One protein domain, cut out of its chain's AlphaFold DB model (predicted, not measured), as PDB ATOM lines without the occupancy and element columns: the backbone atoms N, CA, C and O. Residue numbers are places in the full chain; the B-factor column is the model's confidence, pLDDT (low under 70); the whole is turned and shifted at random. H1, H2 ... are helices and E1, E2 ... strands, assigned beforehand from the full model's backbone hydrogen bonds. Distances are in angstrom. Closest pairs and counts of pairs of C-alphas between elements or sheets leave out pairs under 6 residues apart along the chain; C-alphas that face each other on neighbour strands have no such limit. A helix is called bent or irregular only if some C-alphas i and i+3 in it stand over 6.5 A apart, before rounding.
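AT A GLANCE: This is residues 3 to 135 of the 388 residues of the protein "Resolvase/invertase-type recombinase catalytic domain-containing protein" of Fusobacterium nucleatum subsp. animalis 7_1 (UniProt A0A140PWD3). What does the model look like? A small twisted sheet of four parallel strands has H1 over one face and H2 over the other, while H3 runs beside H2, the same way at a shallow tilt of 22 degrees, and only grazes the sheet with its residues 79 to 83. The long helix H4 packs on H3 with residues 112 to 119, and its residues 124 to 135 stick out of the body as an arm. What is it made of? The printed part has 133 residues, in the order E1 H1 E2 H2 E3 H3 E4 H4, mixed in class, with the sheet order E2 E1 E3 E4. It is compact, with a radius of gyration of the C-alphas of 15.4 A and spans of 49 by 38 by 27 A.

IN THESE COORDINATES: Where does the first half run? E1, residues 3 to 8, begins with C-alpha 3 at (3.078, -24.955, -36.273) and is 17.0 A long. H1, residues 12 to 24, spans 19.0 A; E2 is residues 32 to 36 and H2 residues 45 to 53. And the rest? E3 is residues 59 to 62, H3 residues 72 to 84 over 18.2 A, and E4 residues 88 to 91. H4, residues 104 to 135, spans 46.3 A and ends with C-alpha 135 at (-27.214, 6.923, -33.812); it has a kink of 32 degrees near residue 111 but is neither bent nor irregular, only just, with C-alphas 108 and 111 6.4 A apart.

HOW THE PARTS SIT: How do the strands pair? N 33 and O 4 are 2.8 A apart between E2 and E1, N 3 and O 59 2.8 A between E1 and E3, and N 60 and O 88 2.9 A between E3 and E4, within hydrogen-bond range. E1, H1, E2 and E3, H3, E4 are strand-helix-strand units, a helix between parallel neighbours, and E2, H2, E3 is a split one with E1 between its strands; each crossover is right-handed. Where are the helices? H1 and H2 are on opposite faces, three layers with the sheet, each at a height over the sheet of 8.9 A; the closest C-alphas are Val 8 and Glu 15, 6.1 A, for E1 and H1, and Phe 33 and Ala 46, 5.4 A, for E2 and H2. H3 only grazes the sheet with residues 79 to 83. H3 touches H4 with residues 72 to 76 alone, at a shallow tilt of 14 degrees, opposite ways, the closest C-alphas being Asn 72 and Gly 119, 5.5 A. Are the helix backbones complete? Each O i to N i+4 pair is within hydrogen-bond range in H2 and H3, against 7 of 9 in H1 and 25 of 28 in H4.

THE WHOLE: How far does it reach? The C-alphas of Ile 56 and Glu 135, the two farthest apart, are 50.2 A apart. Is there a cut or a long link? The printed part has no cut, and the link from E4 to H4, 12 residues, is long. Where is confidence low? Residues 9 to 13 and 38 to 42 have pLDDT under 70.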
ATOM      1  N   TYR A   3       3.656 -25.473 -35.038       97.81
ATOM      2  CA  TYR A   3       3.078 -24.955 -36.273       97.81
ATOM      3  C   TYR A   3       2.569 -23.535 -36.075       97.81
ATOM      4  O   TYR A   3       2.228 -23.138 -34.964       97.81
ATOM      5  N   GLY A   4       2.498 -22.770 -37.157       96.81
ATOM      6  CA  GLY A   4       1.946 -21.422 -37.163       96.81
ATOM      7  C   GLY A   4       0.730 -21.341 -38.067       96.81
ATOM      8  O   GLY A   4       0.699 -21.976 -39.121       96.81
ATOM      9  N   TYR A   5      -0.255 -20.534 -37.689       95.69
ATOM     10  CA  TYR A   5      -1.404 -20.266 -38.546       95.69
ATOM     11  C   TYR A   5      -1.680 -18.768 -38.685       95.69
ATOM     12  O   TYR A   5      -1.702 -18.020 -37.706       95.69
ATOM     13  N   VAL A   6      -1.897 -18.343 -39.930       93.31
ATOM     14  CA  VAL A   6      -2.135 -16.956 -40.339       93.31
ATOM     15  C   VAL A   6      -3.426 -16.886 -41.143       93.31
ATOM     16  O   VAL A   6      -3.651 -17.675 -42.063       93.31
ATOM     17  N   ARG A   7      -4.256 -15.885 -40.838       89.38
ATOM     18  CA  ARG A   7      -5.490 -15.592 -41.578       89.38
ATOM     19  C   ARG A   7      -5.523 -14.116 -41.954       89.38
ATOM     20  O   ARG A   7      -5.412 -13.256 -41.080       89.38
ATOM     21  N   VAL A   8      -5.686 -13.805 -43.241       85.81
ATOM     22  CA  VAL A   8      -5.674 -12.411 -43.730       85.81
ATOM     23  C   VAL A   8      -6.792 -12.109 -44.713       85.81
ATOM     24  O   VAL A   8      -7.084 -12.890 -45.610       85.81
ATOM     25  N   SER A   9      -7.378 -10.919 -44.595       69.81
ATOM     26  CA  SER A   9      -8.378 -10.393 -45.526       69.81
ATOM     27  C   SER A   9      -7.712  -9.672 -46.700       69.81
ATOM     28  O   SER A   9      -7.612  -8.453 -46.710       69.81
ATOM     29  N   SER A  10      -7.229 -10.409 -47.706       65.44
ATOM     30  CA  SER A  10      -6.663  -9.928 -48.996       65.44
ATOM     31  C   SER A  10      -5.522  -8.877 -48.979       65.44
ATOM     32  O   SER A  10      -4.884  -8.667 -50.006       65.44
ATOM     33  N   LYS A  11      -5.224  -8.221 -47.850       63.03
ATOM     34  CA  LYS A  11      -4.203  -7.176 -47.698       63.03
ATOM     35  C   LYS A  11      -2.842  -7.793 -47.378       63.03
ATOM     36  O   LYS A  11      -2.625  -8.262 -46.261       63.03
ATOM     37  N   THR A  12      -1.912  -7.689 -48.321       63.12
ATOM     38  CA  THR A  12      -0.537  -8.219 -48.246       63.12
ATOM     39  C   THR A  12       0.233  -7.727 -47.015       63.12
ATOM     40  O   THR A  12       0.875  -8.515 -46.333       63.12
ATOM     41  N   GLN A  13       0.072  -6.452 -46.636       61.94
ATOM     42  CA  GLN A  13       0.774  -5.854 -45.485       61.94
ATOM     43  C   GLN A  13       0.427  -6.489 -44.125       61.94
ATOM     44  O   GLN A  13       1.201  -6.376 -43.176       61.94
ATOM     45  N   ASN A  14      -0.743  -7.123 -43.989       76.69
ATOM     46  CA  ASN A  14      -1.135  -7.758 -42.728       76.69
ATOM     47  C   ASN A  14      -0.524  -9.168 -42.597       76.69
ATOM     48  O   ASN A  14      -0.203  -9.605 -41.497       76.69
ATOM     49  N   GLU A  15      -0.298  -9.850 -43.723       87.50
ATOM     50  CA  GLU A  15       0.281 -11.199 -43.774       87.50
ATOM     51  C   GLU A  15       1.722 -11.205 -43.274       87.50
ATOM     52  O   GLU A  15       2.051 -11.937 -42.342       87.50
ATOM     53  N   GLU A  16       2.556 -10.323 -43.825       88.38
ATOM     54  CA  GLU A  16       3.978 -10.226 -43.484       88.38
ATOM     55  C   GLU A  16       4.196  -9.986 -41.986       88.38
ATOM     56  O   GLU A  16       5.044 -10.627 -41.365       88.38
ATOM     57  N   ARG A  17       3.376  -9.121 -41.373       88.38
ATOM     58  CA  ARG A  17       3.440  -8.830 -39.932       88.38
ATOM     59  C   ARG A  17       3.087 -10.043 -39.076       88.38
ATOM     60  O   ARG A  17       3.721 -10.262 -38.047       88.38
ATOM     61  N   GLN A  18       2.082 -10.823 -39.478       91.19
ATOM     62  CA  GLN A  18       1.702 -12.043 -38.758       91.19
ATOM     63  C   GLN A  18       2.777 -13.123 -38.889       91.19
ATOM     64  O   GLN A  18       3.175 -13.712 -37.888       91.19
ATOM     65  N   VAL A  19       3.304 -13.328 -40.099       93.81
ATOM     66  CA  VAL A  19       4.392 -14.283 -40.352       93.81
ATOM     67  C   VAL A  19       5.644 -13.907 -39.555       93.81
ATOM     68  O   VAL A  19       6.249 -14.776 -38.931       93.81
ATOM     69  N   ALA A  20       6.015 -12.624 -39.515       93.31
ATOM     70  CA  ALA A  20       7.149 -12.150 -38.722       93.31
ATOM     71  C   ALA A  20       6.967 -12.432 -37.219       93.31
ATOM     72  O   ALA A  20       7.890 -12.920 -36.571       93.31
ATOM     73  N   ALA A  21       5.768 -12.202 -36.674       93.94
ATOM     74  CA  ALA A  21       5.472 -12.491 -35.270       93.94
ATOM     75  C   ALA A  21       5.598 -13.992 -34.939       93.94
ATOM     76  O   ALA A  21       6.165 -14.351 -33.908       93.94
ATOM     77  N   LEU A  22       5.133 -14.873 -35.833       95.06
ATOM     78  CA  LEU A  22       5.269 -16.325 -35.673       95.06
ATOM     79  C   LEU A  22       6.732 -16.784 -35.768       95.06
ATOM     80  O   LEU A  22       7.170 -17.599 -34.955       95.06
ATOM     81  N   LYS A  23       7.513 -16.222 -36.698       94.81
ATOM     82  CA  LYS A  23       8.957 -16.496 -36.798       94.81
ATOM     83  C   LYS A  23       9.698 -16.095 -35.527       94.81
ATOM     84  O   LYS A  23      10.484 -16.885 -35.016       94.81
ATOM     85  N   ASN A  24       9.395 -14.919 -34.976       93.88
ATOM     86  CA  ASN A  24       9.989 -14.448 -33.720       93.88
ATOM     87  C   ASN A  24       9.663 -15.369 -32.534       93.88
ATOM     88  O   ASN A  24      10.429 -15.432 -31.576       93.88
ATOM     89  N   LYS A  25       8.552 -16.113 -32.600       91.69
ATOM     90  CA  LYS A  25       8.188 -17.131 -31.608       91.69
ATOM     91  C   LYS A  25       8.913 -18.474 -31.806       91.69
ATOM     92  O   LYS A  25       8.785 -19.361 -30.966       91.69
ATOM     93  N   GLY A  26       9.680 -18.628 -32.885       92.94
ATOM     94  CA  GLY A  26      10.415 -19.851 -33.212       92.94
ATOM     95  C   GLY A  26       9.655 -20.818 -34.121       92.94
ATOM     96  O   GLY A  26      10.021 -21.988 -34.204       92.94
ATOM     97  N   VAL A  27       8.596 -20.366 -34.804       95.69
ATOM     98  CA  VAL A  27       7.910 -21.189 -35.810       95.69
ATOM     99  C   VAL A  27       8.705 -21.167 -37.118       95.69
ATOM    100  O   VAL A  27       8.914 -20.103 -37.705       95.69
ATOM    101  N   ALA A  28       9.121 -22.343 -37.592       94.75
ATOM    102  CA  ALA A  28       9.790 -22.492 -38.883       94.75
ATOM    103  C   ALA A  28       8.851 -22.116 -40.043       94.75
ATOM    104  O   ALA A  28       7.650 -22.389 -39.984       94.75
ATOM    105  N   ILE A  29       9.376 -21.490 -41.099       92.81
ATOM    106  CA  ILE A  29       8.558 -20.906 -42.179       92.81
ATOM    107  C   ILE A  29       7.740 -21.961 -42.934       92.81
ATOM    108  O   ILE A  29       6.586 -21.727 -43.275       92.81
ATOM    109  N   GLU A  30       8.306 -23.149 -43.113       94.25
ATOM    110  CA  GLU A  30       7.694 -24.331 -43.717       94.25
ATOM    111  C   GLU A  30       6.539 -24.920 -42.888       94.25
ATOM    112  O   GLU A  30       5.729 -25.692 -43.402       94.25
ATOM    113  N   ASN A  31       6.445 -24.539 -41.611       96.19
ATOM    114  CA  ASN A  31       5.394 -24.956 -40.686       96.19
ATOM    115  C   ASN A  31       4.332 -23.866 -40.474       96.19
ATOM    116  O   ASN A  31       3.478 -24.012 -39.595       96.19
ATOM    117  N   ILE A  32       4.362 -22.785 -41.265       96.50
ATOM    118  CA  ILE A  32       3.355 -21.721 -41.242       96.50
ATOM    119  C   ILE A  32       2.315 -21.962 -42.342       96.50
ATOM    120  O   ILE A  32       2.627 -22.016 -43.530       96.50
ATOM    121  N   PHE A  33       1.053 -22.052 -41.935       95.44
ATOM    122  CA  PHE A  33      -0.104 -22.228 -42.807       95.44
ATOM    123  C   PHE A  33      -0.858 -20.905 -42.937       95.44
ATOM    124  O   PHE A  33      -1.154 -20.255 -41.935       95.44
ATOM    125  N   ILE A  34      -1.170 -20.499 -44.169       92.50
ATOM    126  CA  ILE A  34      -1.739 -19.177 -44.465       92.50
ATOM    127  C   ILE A  34      -3.028 -19.334 -45.270       92.50
ATOM    128  O   ILE A  34      -2.999 -19.860 -46.381       92.50
ATOM    129  N   ASP A  35      -4.143 -18.825 -44.739       90.12
ATOM    130  CA  ASP A  35      -5.417 -18.714 -45.460       90.12
ATOM    131  C   ASP A  35      -5.726 -17.251 -45.822       90.12
ATOM    132  O   ASP A  35      -5.668 -16.341 -44.983       90.12
ATOM    133  N   LYS A  36      -6.096 -17.028 -47.091       85.75
ATOM    134  CA  LYS A  36      -6.467 -15.711 -47.630       85.75
ATOM    135  C   LYS A  36      -7.977 -15.625 -47.804       85.75
ATOM    136  O   LYS A  36      -8.579 -16.356 -48.582       85.75
ATOM    137  N   GLU A  37      -8.597 -14.704 -47.079       70.81
ATOM    138  CA  GLU A  37     -10.029 -14.431 -47.138       70.81
ATOM    139  C   GLU A  37     -10.322 -13.491 -48.313       70.81
ATOM    140  O   GLU A  37     -10.346 -12.269 -48.166       70.81
ATOM    141  N   SER A  38     -10.484 -14.065 -49.511       59.59
ATOM    142  CA  SER A  38     -11.006 -13.362 -50.688       59.59
ATOM    143  C   SER A  38     -12.316 -13.993 -51.156       59.59
ATOM    144  O   SER A  38     -12.351 -15.185 -51.442       59.59
ATOM    145  N   GLY A  39     -13.364 -13.183 -51.319       54.91
ATOM    146  CA  GLY A  39     -14.601 -13.598 -51.987       54.91
ATOM    147  C   GLY A  39     -15.675 -14.219 -51.088       54.91
ATOM    148  O   GLY A  39     -15.570 -14.244 -49.864       54.91
ATOM    149  N   LYS A  40     -16.765 -14.643 -51.741       49.50
ATOM    150  CA  LYS A  40     -17.995 -15.165 -51.121       49.50
ATOM    151  C   LYS A  40     -17.840 -16.618 -50.648       49.50
ATOM    152  O   LYS A  40     -18.438 -16.979 -49.639       49.50
ATOM    153  N   ASP A  41     -16.977 -17.383 -51.315       55.41
ATOM    154  CA  ASP A  41     -16.642 -18.767 -50.976       55.41
ATOM    155  C   ASP A  41     -15.265 -18.806 -50.311       55.41
ATOM    156  O   ASP A  41     -14.226 -18.675 -50.956       55.41
ATOM    157  N   PHE A  42     -15.260 -18.933 -48.988       64.25
ATOM    158  CA  PHE A  42     -14.036 -19.011 -48.200       64.25
ATOM    159  C   PHE A  42     -13.782 -20.453 -47.805       64.25
ATOM    160  O   PHE A  42     -14.437 -20.978 -46.905       64.25
ATOM    161  N   ASN A  43     -12.822 -21.075 -48.480       73.50
ATOM    162  CA  ASN A  43     -12.375 -22.421 -48.165       73.50
ATOM    163  C   ASN A  43     -11.032 -22.331 -47.434       73.50
ATOM    164  O   ASN A  43     -10.033 -21.907 -48.016       73.50
ATOM    165  N   ARG A  44     -11.020 -22.681 -46.140       86.25
ATOM    166  CA  ARG A  44      -9.834 -22.643 -45.262       86.25
ATOM    167  C   ARG A  44      -8.912 -23.834 -45.526       86.25
ATOM    168  O   ARG A  44      -8.700 -24.690 -44.663       86.25
ATOM    169  N   ASN A  45      -8.422 -23.939 -46.756       89.75
ATOM    170  CA  ASN A  45      -7.657 -25.095 -47.210       89.75
ATOM    171  C   ASN A  45      -6.351 -25.254 -46.419       89.75
ATOM    172  O   ASN A  45      -5.924 -26.382 -46.170       89.75
ATOM    173  N   ALA A  46      -5.703 -24.154 -46.012       92.75
ATOM    174  CA  ALA A  46      -4.476 -24.230 -45.223       92.75
ATOM    175  C   ALA A  46      -4.760 -24.690 -43.785       92.75
ATOM    176  O   ALA A  46      -4.041 -25.550 -43.277       92.75
ATOM    177  N   TRP A  47      -5.841 -24.203 -43.166       92.88
ATOM    178  CA  TRP A  47      -6.312 -24.695 -41.867       92.88
ATOM    179  C   TRP A  47      -6.618 -26.194 -41.895       92.88
ATOM    180  O   TRP A  47      -6.148 -26.934 -41.038       92.88
ATOM    181  N   GLN A  48      -7.353 -26.666 -42.905       92.44
ATOM    182  CA  GLN A  48      -7.683 -28.088 -43.042       92.44
ATOM    183  C   GLN A  48      -6.424 -28.956 -43.173       92.44
ATOM    184  O   GLN A  48      -6.312 -29.986 -42.506       92.44
ATOM    185  N   LYS A  49      -5.442 -28.517 -43.974       94.62
ATOM    186  CA  LYS A  49      -4.143 -29.196 -44.105       94.62
ATOM    187  C   LYS A  49      -3.371 -29.230 -42.787       94.62
ATOM    188  O   LYS A  49      -2.815 -30.272 -42.451       94.62
ATOM    189  N   LEU A  50      -3.358 -28.125 -42.042       95.69
ATOM    190  CA  LEU A  50      -2.760 -28.077 -40.710       95.69
ATOM    191  C   LEU A  50      -3.440 -29.098 -39.790       95.69
ATOM    192  O   LEU A  50      -2.763 -29.962 -39.247       95.69
ATOM    193  N   MET A  51      -4.773 -29.072 -39.694       94.00
ATOM    194  CA  MET A  51      -5.540 -29.985 -38.839       94.00
ATOM    195  C   MET A  51      -5.324 -31.467 -39.173       94.00
ATOM    196  O   MET A  51      -5.349 -32.308 -38.267       94.00
ATOM    197  N   ALA A  52      -5.100 -31.789 -40.448       94.06
ATOM    198  CA  ALA A  52      -4.763 -33.137 -40.900       94.06
ATOM    199  C   ALA A  52      -3.329 -33.561 -40.526       94.06
ATOM    200  O   ALA A  52      -3.093 -34.742 -40.302       94.06
ATOM    201  N   LYS A  53      -2.387 -32.612 -40.440       95.19
ATOM    202  CA  LYS A  53      -0.970 -32.866 -40.122       95.19
ATOM    203  C   LYS A  53      -0.695 -33.011 -38.618       95.19
ATOM    204  O   LYS A  53       0.318 -33.598 -38.253       95.19
ATOM    205  N   LEU A  54      -1.556 -32.459 -37.764       96.19
ATOM    206  CA  LEU A  54      -1.358 -32.452 -36.312       96.19
ATOM    207  C   LEU A  54      -1.330 -33.854 -35.700       96.19
ATOM    208  O   LEU A  54      -2.219 -34.673 -35.954       96.19
ATOM    209  N   VAL A  55      -0.363 -34.058 -34.809       95.38
ATOM    210  CA  VAL A  55      -0.196 -35.240 -33.959       95.38
ATOM    211  C   VAL A  55      -0.246 -34.818 -32.485       95.38
ATOM    212  O   VAL A  55       0.026 -33.669 -32.142       95.38
ATOM    213  N   ILE A  56      -0.608 -35.753 -31.604       95.38
ATOM    214  CA  ILE A  56      -0.679 -35.547 -30.149       95.38
ATOM    215  C   ILE A  56       0.597 -34.858 -29.636       95.38
ATOM    216  O   ILE A  56       1.712 -35.261 -29.965       95.38
ATOM    217  N   GLY A  57       0.422 -33.821 -28.813       93.38
ATOM    218  CA  GLY A  57       1.508 -33.024 -28.242       93.38
ATOM    219  C   GLY A  57       1.999 -31.866 -29.119       93.38
ATOM    220  O   GLY A  57       2.814 -31.061 -28.660       93.38
ATOM    221  N   ASP A  58       1.514 -31.737 -30.357       96.56
ATOM    222  CA  ASP A  58       1.835 -30.594 -31.213       96.56
ATOM    223  C   ASP A  58       1.239 -29.282 -30.685       96.56
ATOM    224  O   ASP A  58       0.212 -29.259 -30.005       96.56
ATOM    225  N   VAL A  59       1.890 -28.165 -31.023       95.88
ATOM    226  CA  VAL A  59       1.464 -26.812 -30.645       95.88
ATOM    227  C   VAL A  59       1.141 -26.009 -31.896       95.88
ATOM    228  O   VAL A  59       1.968 -25.915 -32.803       95.88
ATOM    229  N   ILE A  60      -0.027 -25.372 -31.920       96.75
ATOM    230  CA  ILE A  60      -0.388 -24.381 -32.933       96.75
ATOM    231  C   ILE A  60      -0.246 -22.989 -32.326       96.75
ATOM    232  O   ILE A  60      -0.914 -22.649 -31.350       96.75
ATOM    233  N   VAL A  61       0.602 -22.174 -32.938       96.38
ATOM    234  CA  VAL A  61       0.800 -20.773 -32.588       96.38
ATOM    235  C   VAL A  61      -0.056 -19.907 -33.503       96.38
ATOM    236  O   VAL A  61       0.033 -19.978 -34.733       96.38
ATOM    237  N   ILE A  62      -0.882 -19.067 -32.892       94.12
ATOM    238  CA  ILE A  62      -1.775 -18.131 -33.568       94.12
ATOM    239  C   ILE A  62      -1.509 -16.744 -32.990       94.12
ATOM    240  O   ILE A  62      -1.258 -16.588 -31.798       94.12
ATOM    241  N   LYS A  63      -1.547 -15.704 -33.822       92.19
ATOM    242  CA  LYS A  63      -1.286 -14.348 -33.332       92.19
ATOM    243  C   LYS A  63      -2.343 -13.877 -32.319       92.19
ATOM    244  O   LYS A  63      -1.996 -13.446 -31.226       92.19
ATOM    245  N   GLU A  64      -3.613 -13.988 -32.680       88.25
ATOM    246  CA  GLU A  64      -4.758 -13.420 -31.957       88.25
ATOM    247  C   GLU A  64      -6.013 -14.284 -32.214       88.25
ATOM    248  O   GLU A  64      -6.071 -15.034 -33.197       88.25
ATOM    249  N   LEU A  65      -7.009 -14.219 -31.324       84.94
ATOM    250  CA  LEU A  65      -8.145 -15.156 -31.306       84.94
ATOM    251  C   LEU A  65      -8.998 -15.116 -32.589       84.94
ATOM    252  O   LEU A  65      -9.426 -16.162 -33.084       84.94
ATOM    253  N   ASP A  66      -9.199 -13.932 -33.174       81.88
ATOM    254  CA  ASP A  66     -10.007 -13.747 -34.388       81.88
ATOM    255  C   ASP A  66      -9.381 -14.406 -35.635       81.88
ATOM    256  O   ASP A  66     -10.039 -14.567 -36.667       81.88
ATOM    257  N   ARG A  67      -8.111 -14.827 -35.579       87.06
ATOM    258  CA  ARG A  67      -7.477 -15.578 -36.669       87.06
ATOM    259  C   ARG A  67      -7.958 -17.020 -36.681       87.06
ATOM    260  O   ARG A  67      -8.030 -17.590 -37.762       87.06
ATOM    261  N   MET A  68      -8.379 -17.575 -35.543       86.50
ATOM    262  CA  MET A  68      -8.780 -18.979 -35.414       86.50
ATOM    263  C   MET A  68     -10.151 -19.299 -36.030       86.50
ATOM    264  O   MET A  68     -10.337 -20.414 -36.512       86.50
ATOM    265  N   GLY A  69     -11.086 -18.344 -36.084       83.25
ATOM    266  CA  GLY A  69     -12.426 -18.529 -36.661       83.25
ATOM    267  C   GLY A  69     -13.146 -17.208 -36.951       83.25
ATOM    268  O   GLY A  69     -12.670 -16.137 -36.582       83.25
ATOM    269  N   ARG A  70     -14.283 -17.267 -37.652       77.75
ATOM    270  CA  ARG A  70     -15.078 -16.097 -38.077       77.75
ATOM    271  C   ARG A  70     -16.063 -15.615 -37.026       77.75
ATOM    272  O   ARG A  70     -16.473 -14.456 -37.046       77.75
ATOM    273  N   ASN A  71     -16.499 -16.524 -36.170       79.00
ATOM    274  CA  ASN A  71     -17.451 -16.266 -35.108       79.00
ATOM    275  C   ASN A  71     -17.115 -17.135 -33.891       79.00
ATOM    276  O   ASN A  71     -16.282 -18.042 -33.963       79.00
ATOM    277  N   ASN A  72     -17.788 -16.854 -32.781       80.69
ATOM    278  CA  ASN A  72     -17.566 -17.548 -31.518       80.69
ATOM    279  C   ASN A  72     -17.820 -19.058 -31.606       80.69
ATOM    280  O   ASN A  72     -17.137 -19.817 -30.924       80.69
ATOM    281  N   ASN A  73     -18.759 -19.505 -32.445       83.38
ATOM    282  CA  ASN A  73     -19.053 -20.930 -32.604       83.38
ATOM    283  C   ASN A  73     -17.905 -21.654 -33.314       83.38
ATOM    284  O   ASN A  73     -17.387 -22.625 -32.779       83.38
ATOM    285  N   GLU A  74     -17.420 -21.122 -34.438       85.62
ATOM    286  CA  GLU A  74     -16.288 -21.697 -35.175       85.62
ATOM    287  C   GLU A  74     -15.008 -21.705 -34.321       85.62
ATOM    288  O   GLU A  74     -14.202 -22.631 -34.390       85.62
ATOM    289  N   ILE A  75     -14.807 -20.684 -33.481       86.38
ATOM    290  CA  ILE A  75     -13.696 -20.653 -32.522       86.38
ATOM    291  C   ILE A  75     -13.844 -21.784 -31.492       86.38
ATOM    292  O   ILE A  75     -12.891 -22.528 -31.272       86.38
ATOM    293  N   LYS A  76     -15.026 -21.953 -30.889       85.62
ATOM    294  CA  LYS A  76     -15.287 -23.030 -29.917       85.62
ATOM    295  C   LYS A  76     -15.095 -24.415 -30.535       85.62
ATOM    296  O   LYS A  76     -14.409 -25.245 -29.954       85.62
ATOM    297  N   GLU A  77     -15.636 -24.642 -31.729       88.88
ATOM    298  CA  GLU A  77     -15.499 -25.907 -32.461       88.88
ATOM    299  C   GLU A  77     -14.033 -26.244 -32.747       88.88
ATOM    300  O   GLU A  77     -13.589 -27.364 -32.494       88.88
ATOM    301  N   ASN A  78     -13.253 -25.268 -33.221       90.38
ATOM    302  CA  ASN A  78     -11.826 -25.464 -33.463       90.38
ATOM    303  C   ASN A  78     -11.056 -25.738 -32.164       90.38
ATOM    304  O   ASN A  78     -10.152 -26.571 -32.161       90.38
ATOM    305  N   PHE A  79     -11.415 -25.072 -31.064       89.00
ATOM    306  CA  PHE A  79     -10.792 -25.308 -29.764       89.00
ATOM    307  C   PHE A  79     -11.026 -26.748 -29.297       89.00
ATOM    308  O   PHE A  79     -10.074 -27.458 -28.976       89.00
ATOM    309  N   GLU A  80     -12.283 -27.197 -29.329       88.50
ATOM    310  CA  GLU A  80     -12.668 -28.563 -28.969       88.50
ATOM    311  C   GLU A  80     -11.989 -29.600 -29.869       88.50
ATOM    312  O   GLU A  80     -11.457 -30.592 -29.377       88.50
ATOM    313  N   LEU A  81     -11.917 -29.348 -31.178       91.06
ATOM    314  CA  LEU A  81     -11.250 -30.240 -32.125       91.06
ATOM    315  C   LEU A  81      -9.752 -30.406 -31.820       91.06
ATOM    316  O   LEU A  81      -9.228 -31.519 -31.881       91.06
ATOM    317  N   ILE A  82      -9.056 -29.314 -31.494       91.75
ATOM    318  CA  ILE A  82      -7.622 -29.333 -31.165       91.75
ATOM    319  C   ILE A  82      -7.392 -30.014 -29.812       91.75
ATOM    320  O   ILE A  82      -6.496 -30.855 -29.697       91.75
ATOM    321  N   LYS A  83      -8.242 -29.719 -28.821       87.56
ATOM    322  CA  LYS A  83      -8.232 -30.374 -27.506       87.56
ATOM    323  C   LYS A  83      -8.418 -31.887 -27.639       87.56
ATOM    324  O   LYS A  83      -7.616 -32.647 -27.107       87.56
ATOM    325  N   ASN A  84      -9.411 -32.327 -28.412       90.00
ATOM    326  CA  ASN A  84      -9.706 -33.749 -28.632       90.00
ATOM    327  C   ASN A  84      -8.583 -34.484 -29.382       90.00
ATOM    328  O   ASN A  84      -8.422 -35.690 -29.223       90.00
ATOM    329  N   LYS A  85      -7.770 -33.764 -30.167       92.81
ATOM    330  CA  LYS A  85      -6.540 -34.287 -30.788       92.81
ATOM    331  C   LYS A  85      -5.341 -34.353 -29.830       92.81
ATOM    332  O   LYS A  85      -4.265 -34.767 -30.256       92.81
ATOM    333  N   GLY A  86      -5.479 -33.920 -28.574       90.69
ATOM    334  CA  GLY A  86      -4.373 -33.854 -27.612       90.69
ATOM    335  C   GLY A  86      -3.293 -32.842 -28.006       90.69
ATOM    336  O   GLY A  86      -2.121 -33.032 -27.690       90.69
ATOM    337  N   CYS A  87      -3.668 -31.808 -28.761       94.31
ATOM    338  CA  CYS A  87      -2.780 -30.747 -29.223       94.31
ATOM    339  C   CYS A  87      -2.994 -29.469 -28.399       94.31
ATOM    340  O   CYS A  87      -4.037 -29.275 -27.770       94.31
ATOM    341  N   TYR A  88      -2.020 -28.564 -28.438       93.31
ATOM    342  CA  TYR A  88      -2.041 -27.319 -27.676       93.31
ATOM    343  C   TYR A  88      -2.171 -26.089 -28.575       93.31
ATOM    344  O   TYR A  88      -1.716 -26.062 -29.719       93.31
ATOM    345  N   LEU A  89      -2.766 -25.039 -28.018       92.62
ATOM    346  CA  LEU A  89      -2.903 -23.718 -28.613       92.62
ATOM    347  C   LEU A  89      -2.011 -22.730 -27.871       92.62
ATOM    348  O   LEU A  89      -1.942 -22.736 -26.640       92.62
ATOM    349  N   GLU A  90      -1.370 -21.845 -28.621       93.25
ATOM    350  CA  GLU A  90      -0.605 -20.733 -28.078       93.25
ATOM    351  C   GLU A  90      -0.967 -19.442 -28.822       93.25
ATOM    352  O   GLU A  90      -0.772 -19.333 -30.032       93.25
ATOM    353  N   PHE A  91      -1.510 -18.464 -28.097       92.38
ATOM    354  CA  PHE A  91      -1.871 -17.150 -28.626       92.38
ATOM    355  C   PHE A  91      -0.800 -16.120 -28.261       92.38
ATOM    356  O   PHE A  91      -0.446 -15.988 -27.089       92.38
ATOM    357  N   LEU A  92      -0.297 -15.374 -29.251       92.06
ATOM    358  CA  LEU A  92       0.766 -14.385 -29.030       92.06
ATOM    359  C   LEU A  92       0.273 -13.154 -28.259       92.06
ATOM    360  O   LEU A  92       0.949 -12.700 -27.343       92.06
ATOM    361  N   GLU A  93      -0.892 -12.616 -28.622       89.56
ATOM    362  CA  GLU A  93      -1.418 -11.380 -28.021       89.56
ATOM    363  C   GLU A  93      -2.237 -11.628 -26.750       89.56
ATOM    364  O   GLU A  93      -2.332 -10.757 -25.886       89.56
ATOM    365  N   ASN A  94      -2.795 -12.830 -26.591       86.38
ATOM    366  CA  ASN A  94      -3.617 -13.185 -25.437       86.38
ATOM    367  C   ASN A  94      -3.117 -14.478 -24.768       86.38
ATOM    368  O   ASN A  94      -3.776 -15.513 -24.882       86.38
ATOM    369  N   PRO A  95      -2.001 -14.440 -24.014       86.00
ATOM    370  CA  PRO A  95      -1.426 -15.634 -23.385       86.00
ATOM    371  C   PRO A  95      -2.383 -16.383 -22.449       86.00
ATOM    372  O   PRO A  95      -2.258 -17.592 -22.278       86.00
ATOM    373  N   LEU A  96      -3.375 -15.690 -21.877       83.12
ATOM    374  CA  LEU A  96      -4.412 -16.301 -21.040       83.12
ATOM    375  C   LEU A  96      -5.222 -17.376 -21.780       83.12
ATOM    376  O   LEU A  96      -5.669 -18.324 -21.143       83.12
ATOM    377  N   LEU A  97      -5.362 -17.266 -23.105       83.56
ATOM    378  CA  LEU A  97      -6.075 -18.224 -23.954       83.56
ATOM    379  C   LEU A  97      -5.215 -19.435 -24.347       83.56
ATOM    380  O   LEU A  97      -5.739 -20.436 -24.830       83.56
ATOM    381  N   SER A  98      -3.901 -19.377 -24.129       89.06
ATOM    382  CA  SER A  98      -2.977 -20.461 -24.474       89.06
ATOM    383  C   SER A  98      -3.185 -21.674 -23.571       89.06
ATOM    384  O   SER A  98      -3.323 -21.535 -22.357       89.06
ATOM    385  N   THR A  99      -3.196 -22.877 -24.140       89.00
ATOM    386  CA  THR A  99      -3.349 -24.140 -23.396       89.00
ATOM    387  C   THR A  99      -2.016 -24.804 -23.072       89.00
ATOM    388  O   THR A  99      -1.949 -25.649 -22.183       89.00
ATOM    389  N   LYS A 100      -0.934 -24.414 -23.753       85.81
ATOM    390  CA  LYS A 100       0.407 -24.941 -23.493       85.81
ATOM    391  C   LYS A 100       0.873 -24.594 -22.073       85.81
ATOM    392  O   LYS A 100       0.832 -23.434 -21.675       85.81
ATOM    393  N   GLY A 101       1.364 -25.598 -21.346       83.62
ATOM    394  CA  GLY A 101       1.894 -25.434 -19.986       83.62
ATOM    395  C   GLY A 101       0.831 -25.323 -18.891       83.62
ATOM    396  O   GLY A 101       1.189 -25.094 -17.741       83.62
ATOM    397  N   LYS A 102      -0.451 -25.497 -19.232       85.75
ATOM    398  CA  LYS A 102      -1.551 -25.567 -18.267       85.75
ATOM    399  C   LYS A 102      -1.865 -27.015 -17.905       85.75
ATOM    400  O   LYS A 102      -1.682 -27.919 -18.722       85.75
ATOM    401  N   SER A 103      -2.347 -27.231 -16.687       84.81
ATOM    402  CA  SER A 103      -2.851 -28.530 -16.244       84.81
ATOM    403  C   SER A 103      -4.126 -28.922 -16.998       84.81
ATOM    404  O   SER A 103      -4.842 -28.071 -17.531       84.81
ATOM    405  N   GLN A 104      -4.443 -30.219 -17.016       82.12
ATOM    406  CA  GLN A 104      -5.640 -30.728 -17.694       82.12
ATOM    407  C   GLN A 104      -6.925 -30.064 -17.171       82.12
ATOM    408  O   GLN A 104      -7.784 -29.673 -17.956       82.12
ATOM    409  N   VAL A 105      -7.011 -29.843 -15.855       82.88
ATOM    410  CA  VAL A 105      -8.154 -29.187 -15.202       82.88
ATOM    411  C   VAL A 105      -8.335 -27.750 -15.701       82.88
ATOM    412  O   VAL A 105      -9.452 -27.319 -15.982       82.88
ATOM    413  N   GLU A 106      -7.242 -27.002 -15.870       83.94
ATOM    414  CA  GLU A 106      -7.296 -25.638 -16.409       83.94
ATOM    415  C   GLU A 106      -7.734 -25.618 -17.879       83.94
ATOM    416  O   GLU A 106      -8.486 -24.732 -18.293       83.94
ATOM    417  N   ILE A 107      -7.286 -26.593 -18.675       82.50
ATOM    418  CA  ILE A 107      -7.675 -26.715 -20.085       82.50
ATOM    419  C   ILE A 107      -9.159 -27.084 -20.214       82.50
ATOM    420  O   ILE A 107      -9.839 -26.547 -21.085       82.50
ATOM    421  N   GLU A 108      -9.671 -27.963 -19.354       81.25
ATOM    422  CA  GLU A 108     -11.050 -28.457 -19.430       81.25
ATOM    423  C   GLU A 108     -12.083 -27.496 -18.838       81.25
ATOM    424  O   GLU A 108     -13.168 -27.359 -19.400       81.25
ATOM    425  N   LEU A 109     -11.764 -26.813 -17.736       80.38
ATOM    426  CA  LEU A 109     -12.731 -25.967 -17.028       80.38
ATOM    427  C   LEU A 109     -12.549 -24.481 -17.329       80.38
ATOM    428  O   LEU A 109     -13.517 -23.771 -17.606       80.38
ATOM    429  N   ILE A 110     -11.309 -23.991 -17.271       79.88
ATOM    430  CA  ILE A 110     -11.048 -22.549 -17.312       79.88
ATOM    431  C   ILE A 110     -11.089 -22.041 -18.752       79.88
ATOM    432  O   ILE A 110     -11.691 -21.004 -19.021       79.88
ATOM    433  N   GLN A 111     -10.501 -22.766 -19.704       81.19
ATOM    434  CA  GLN A 111     -10.404 -22.272 -21.080       81.19
ATOM    435  C   GLN A 111     -11.751 -22.106 -21.797       81.19
ATOM    436  O   GLN A 111     -11.950 -21.052 -22.407       81.19
ATOM    437  N   PRO A 112     -12.715 -23.044 -21.701       79.75
ATOM    438  CA  PRO A 112     -14.039 -22.835 -22.283       79.75
ATOM    439  C   PRO A 112     -14.771 -21.629 -21.682       79.75
ATOM    440  O   PRO A 112     -15.431 -20.888 -22.415       79.75
ATOM    441  N   LEU A 113     -14.620 -21.389 -20.373       83.75
ATOM    442  CA  LEU A 113     -15.203 -20.228 -19.696       83.75
ATOM    443  C   LEU A 113     -14.586 -18.919 -20.198       83.75
ATOM    444  O   LEU A 113     -15.308 -17.978 -20.530       83.75
ATOM    445  N   VAL A 114     -13.255 -18.873 -20.299       82.19
ATOM    446  CA  VAL A 114     -12.530 -17.704 -20.805       82.19
ATOM    447  C   VAL A 114     -12.938 -17.422 -22.257       82.19
ATOM    448  O   VAL A 114     -13.304 -16.291 -22.575       82.19
ATOM    449  N   LEU A 115     -12.990 -18.441 -23.121       80.75
ATOM    450  CA  LEU A 115     -13.476 -18.298 -24.499       80.75
ATOM    451  C   LEU A 115     -14.915 -17.777 -24.564       80.75
ATOM    452  O   LEU A 115     -15.223 -16.930 -25.402       80.75
ATOM    453  N   HIS A 116     -15.799 -18.256 -23.685       83.38
ATOM    454  CA  HIS A 116     -17.179 -17.780 -23.625       83.38
ATOM    455  C   HIS A 116     -17.252 -16.299 -23.234       83.38
ATOM    456  O   HIS A 116     -17.971 -15.534 -23.874       83.38
ATOM    457  N   LEU A 117     -16.474 -15.884 -22.230       84.88
ATOM    458  CA  LEU A 117     -16.412 -14.494 -21.787       84.88
ATOM    459  C   LEU A 117     -15.882 -13.569 -22.891       84.88
ATOM    460  O   LEU A 117     -16.498 -12.544 -23.172       84.88
ATOM    461  N   PHE A 118     -14.783 -13.941 -23.556       79.69
ATOM    462  CA  PHE A 118     -14.252 -13.167 -24.684       79.69
ATOM    463  C   PHE A 118     -15.244 -13.096 -25.843       79.69
ATOM    464  O   PHE A 118     -15.417 -12.034 -26.437       79.69
ATOM    465  N   GLY A 119     -15.938 -14.201 -26.123       80.94
ATOM    466  CA  GLY A 119     -16.985 -14.223 -27.134       80.94
ATOM    467  C   GLY A 119     -18.126 -13.255 -26.818       80.94
ATOM    468  O   GLY A 119     -18.521 -12.474 -27.686       80.94
ATOM    469  N   TYR A 120     -18.597 -13.247 -25.569       85.50
ATOM    470  CA  TYR A 120     -19.626 -12.319 -25.099       85.50
ATOM    471  C   TYR A 120     -19.171 -10.855 -25.174       85.50
ATOM    472  O   TYR A 120     -19.914  -9.999 -25.655       85.50
ATOM    473  N   LEU A 121     -17.939 -10.556 -24.745       84.25
ATOM    474  CA  LEU A 121     -17.381  -9.203 -24.822       84.25
ATOM    475  C   LEU A 121     -17.284  -8.716 -26.272       84.25
ATOM    476  O   LEU A 121     -17.717  -7.603 -26.566       84.25
ATOM    477  N   ALA A 122     -16.807  -9.561 -27.188       80.56
ATOM    478  CA  ALA A 122     -16.719  -9.230 -28.609       80.56
ATOM    479  C   ALA A 122     -18.104  -8.976 -29.237       80.56
ATOM    480  O   ALA A 122     -18.282  -8.037 -30.017       80.56
ATOM    481  N   GLU A 123     -19.109  -9.780 -28.878       83.19
ATOM    482  CA  GLU A 123     -20.496  -9.562 -29.306       83.19
ATOM    483  C   GLU A 123     -21.056  -8.242 -28.767       83.19
ATOM    484  O   GLU A 123     -21.648  -7.473 -29.528       83.19
ATOM    485  N   LYS A 124     -20.807  -7.928 -27.489       87.44
ATOM    486  CA  LYS A 124     -21.233  -6.667 -26.865       87.44
ATOM    487  C   LYS A 124     -20.549  -5.446 -27.469       87.44
ATOM    488  O   LYS A 124     -21.201  -4.424 -27.689       87.44
ATOM    489  N   GLU A 125     -19.261  -5.533 -27.785       85.56
ATOM    490  CA  GLU A 125     -18.552  -4.472 -28.505       85.56
ATOM    491  C   GLU A 125     -19.137  -4.253 -29.899       85.56
ATOM    492  O   GLU A 125     -19.394  -3.111 -30.291       85.56
ATOM    493  N   ARG A 126     -19.419  -5.337 -30.632       83.94
ATOM    494  CA  ARG A 126     -20.069  -5.266 -31.944       83.94
ATOM    495  C   ARG A 126     -21.457  -4.637 -31.850       83.94
ATOM    496  O   ARG A 126     -21.782  -3.775 -32.666       83.94
ATOM    497  N   GLU A 127     -22.260  -5.033 -30.869       90.81
ATOM    498  CA  GLU A 127     -23.577  -4.450 -30.604       90.81
ATOM    499  C   GLU A 127     -23.463  -2.939 -30.349       90.81
ATOM    500  O   GLU A 127     -24.127  -2.139 -31.009       90.81
ATOM    501  N   LYS A 128     -22.535  -2.528 -29.477       92.88
ATOM    502  CA  LYS A 128     -22.273  -1.117 -29.160       92.88
ATOM    503  C   LYS A 128     -21.807  -0.314 -30.377       92.88
ATOM    504  O   LYS A 128     -22.222   0.833 -30.548       92.88
ATOM    505  N   LEU A 129     -20.961  -0.892 -31.230       89.94
ATOM    506  CA  LEU A 129     -20.534  -0.268 -32.486       89.94
ATOM    507  C   LEU A 129     -21.712  -0.066 -33.446       89.94
ATOM    508  O   LEU A 129     -21.819   1.003 -34.046       89.94
ATOM    509  N   LEU A 130     -22.604  -1.054 -33.566       92.75
ATOM    510  CA  LEU A 130     -23.802  -0.954 -34.405       92.75
ATOM    511  C   LEU A 130     -24.783   0.099 -33.882       92.75
ATOM    512  O   LEU A 130     -25.334   0.853 -34.684       92.75
ATOM    513  N   ILE A 131     -24.965   0.190 -32.561       93.25
ATOM    514  CA  ILE A 131     -25.786   1.232 -31.925       93.25
ATOM    515  C   ILE A 131     -25.211   2.614 -32.242       93.25
ATOM    516  O   ILE A 131     -25.900   3.433 -32.841       93.25
ATOM    517  N   ARG A 132     -23.920   2.841 -31.965       91.12
ATOM    518  CA  ARG A 132     -23.246   4.117 -32.268       91.12
ATOM    519  C   ARG A 132     -23.312   4.475 -33.747       91.12
ATOM    520  O   ARG A 132     -23.482   5.637 -34.106       91.12
ATOM    521  N   GLN A 133     -23.164   3.481 -34.621       89.88
ATOM    522  CA  GLN A 133     -23.297   3.681 -36.056       89.88
ATOM    523  C   GLN A 133     -24.722   4.116 -36.412       89.88
ATOM    524  O   GLN A 133     -24.882   5.061 -37.181       89.88
ATOM    525  N   ARG A 134     -25.749   3.459 -35.857       91.12
ATOM    526  CA  ARG A 134     -27.158   3.809 -36.073       91.12
ATOM    527  C   ARG A 134     -27.461   5.228 -35.596       91.12
ATOM    528  O   ARG A 134     -27.977   6.007 -36.389       91.12
ATOM    529  N   GLU A 135     -27.063   5.574 -34.376       91.12
ATOM    530  CA  GLU A 135     -27.214   6.923 -33.812       91.12
ATOM    531  C   GLU A 135     -26.546   7.972 -34.712       91.12
ATOM    532  O   GLU A 135     -27.159   8.968 -35.096       91.12
TER     533      GLU A 135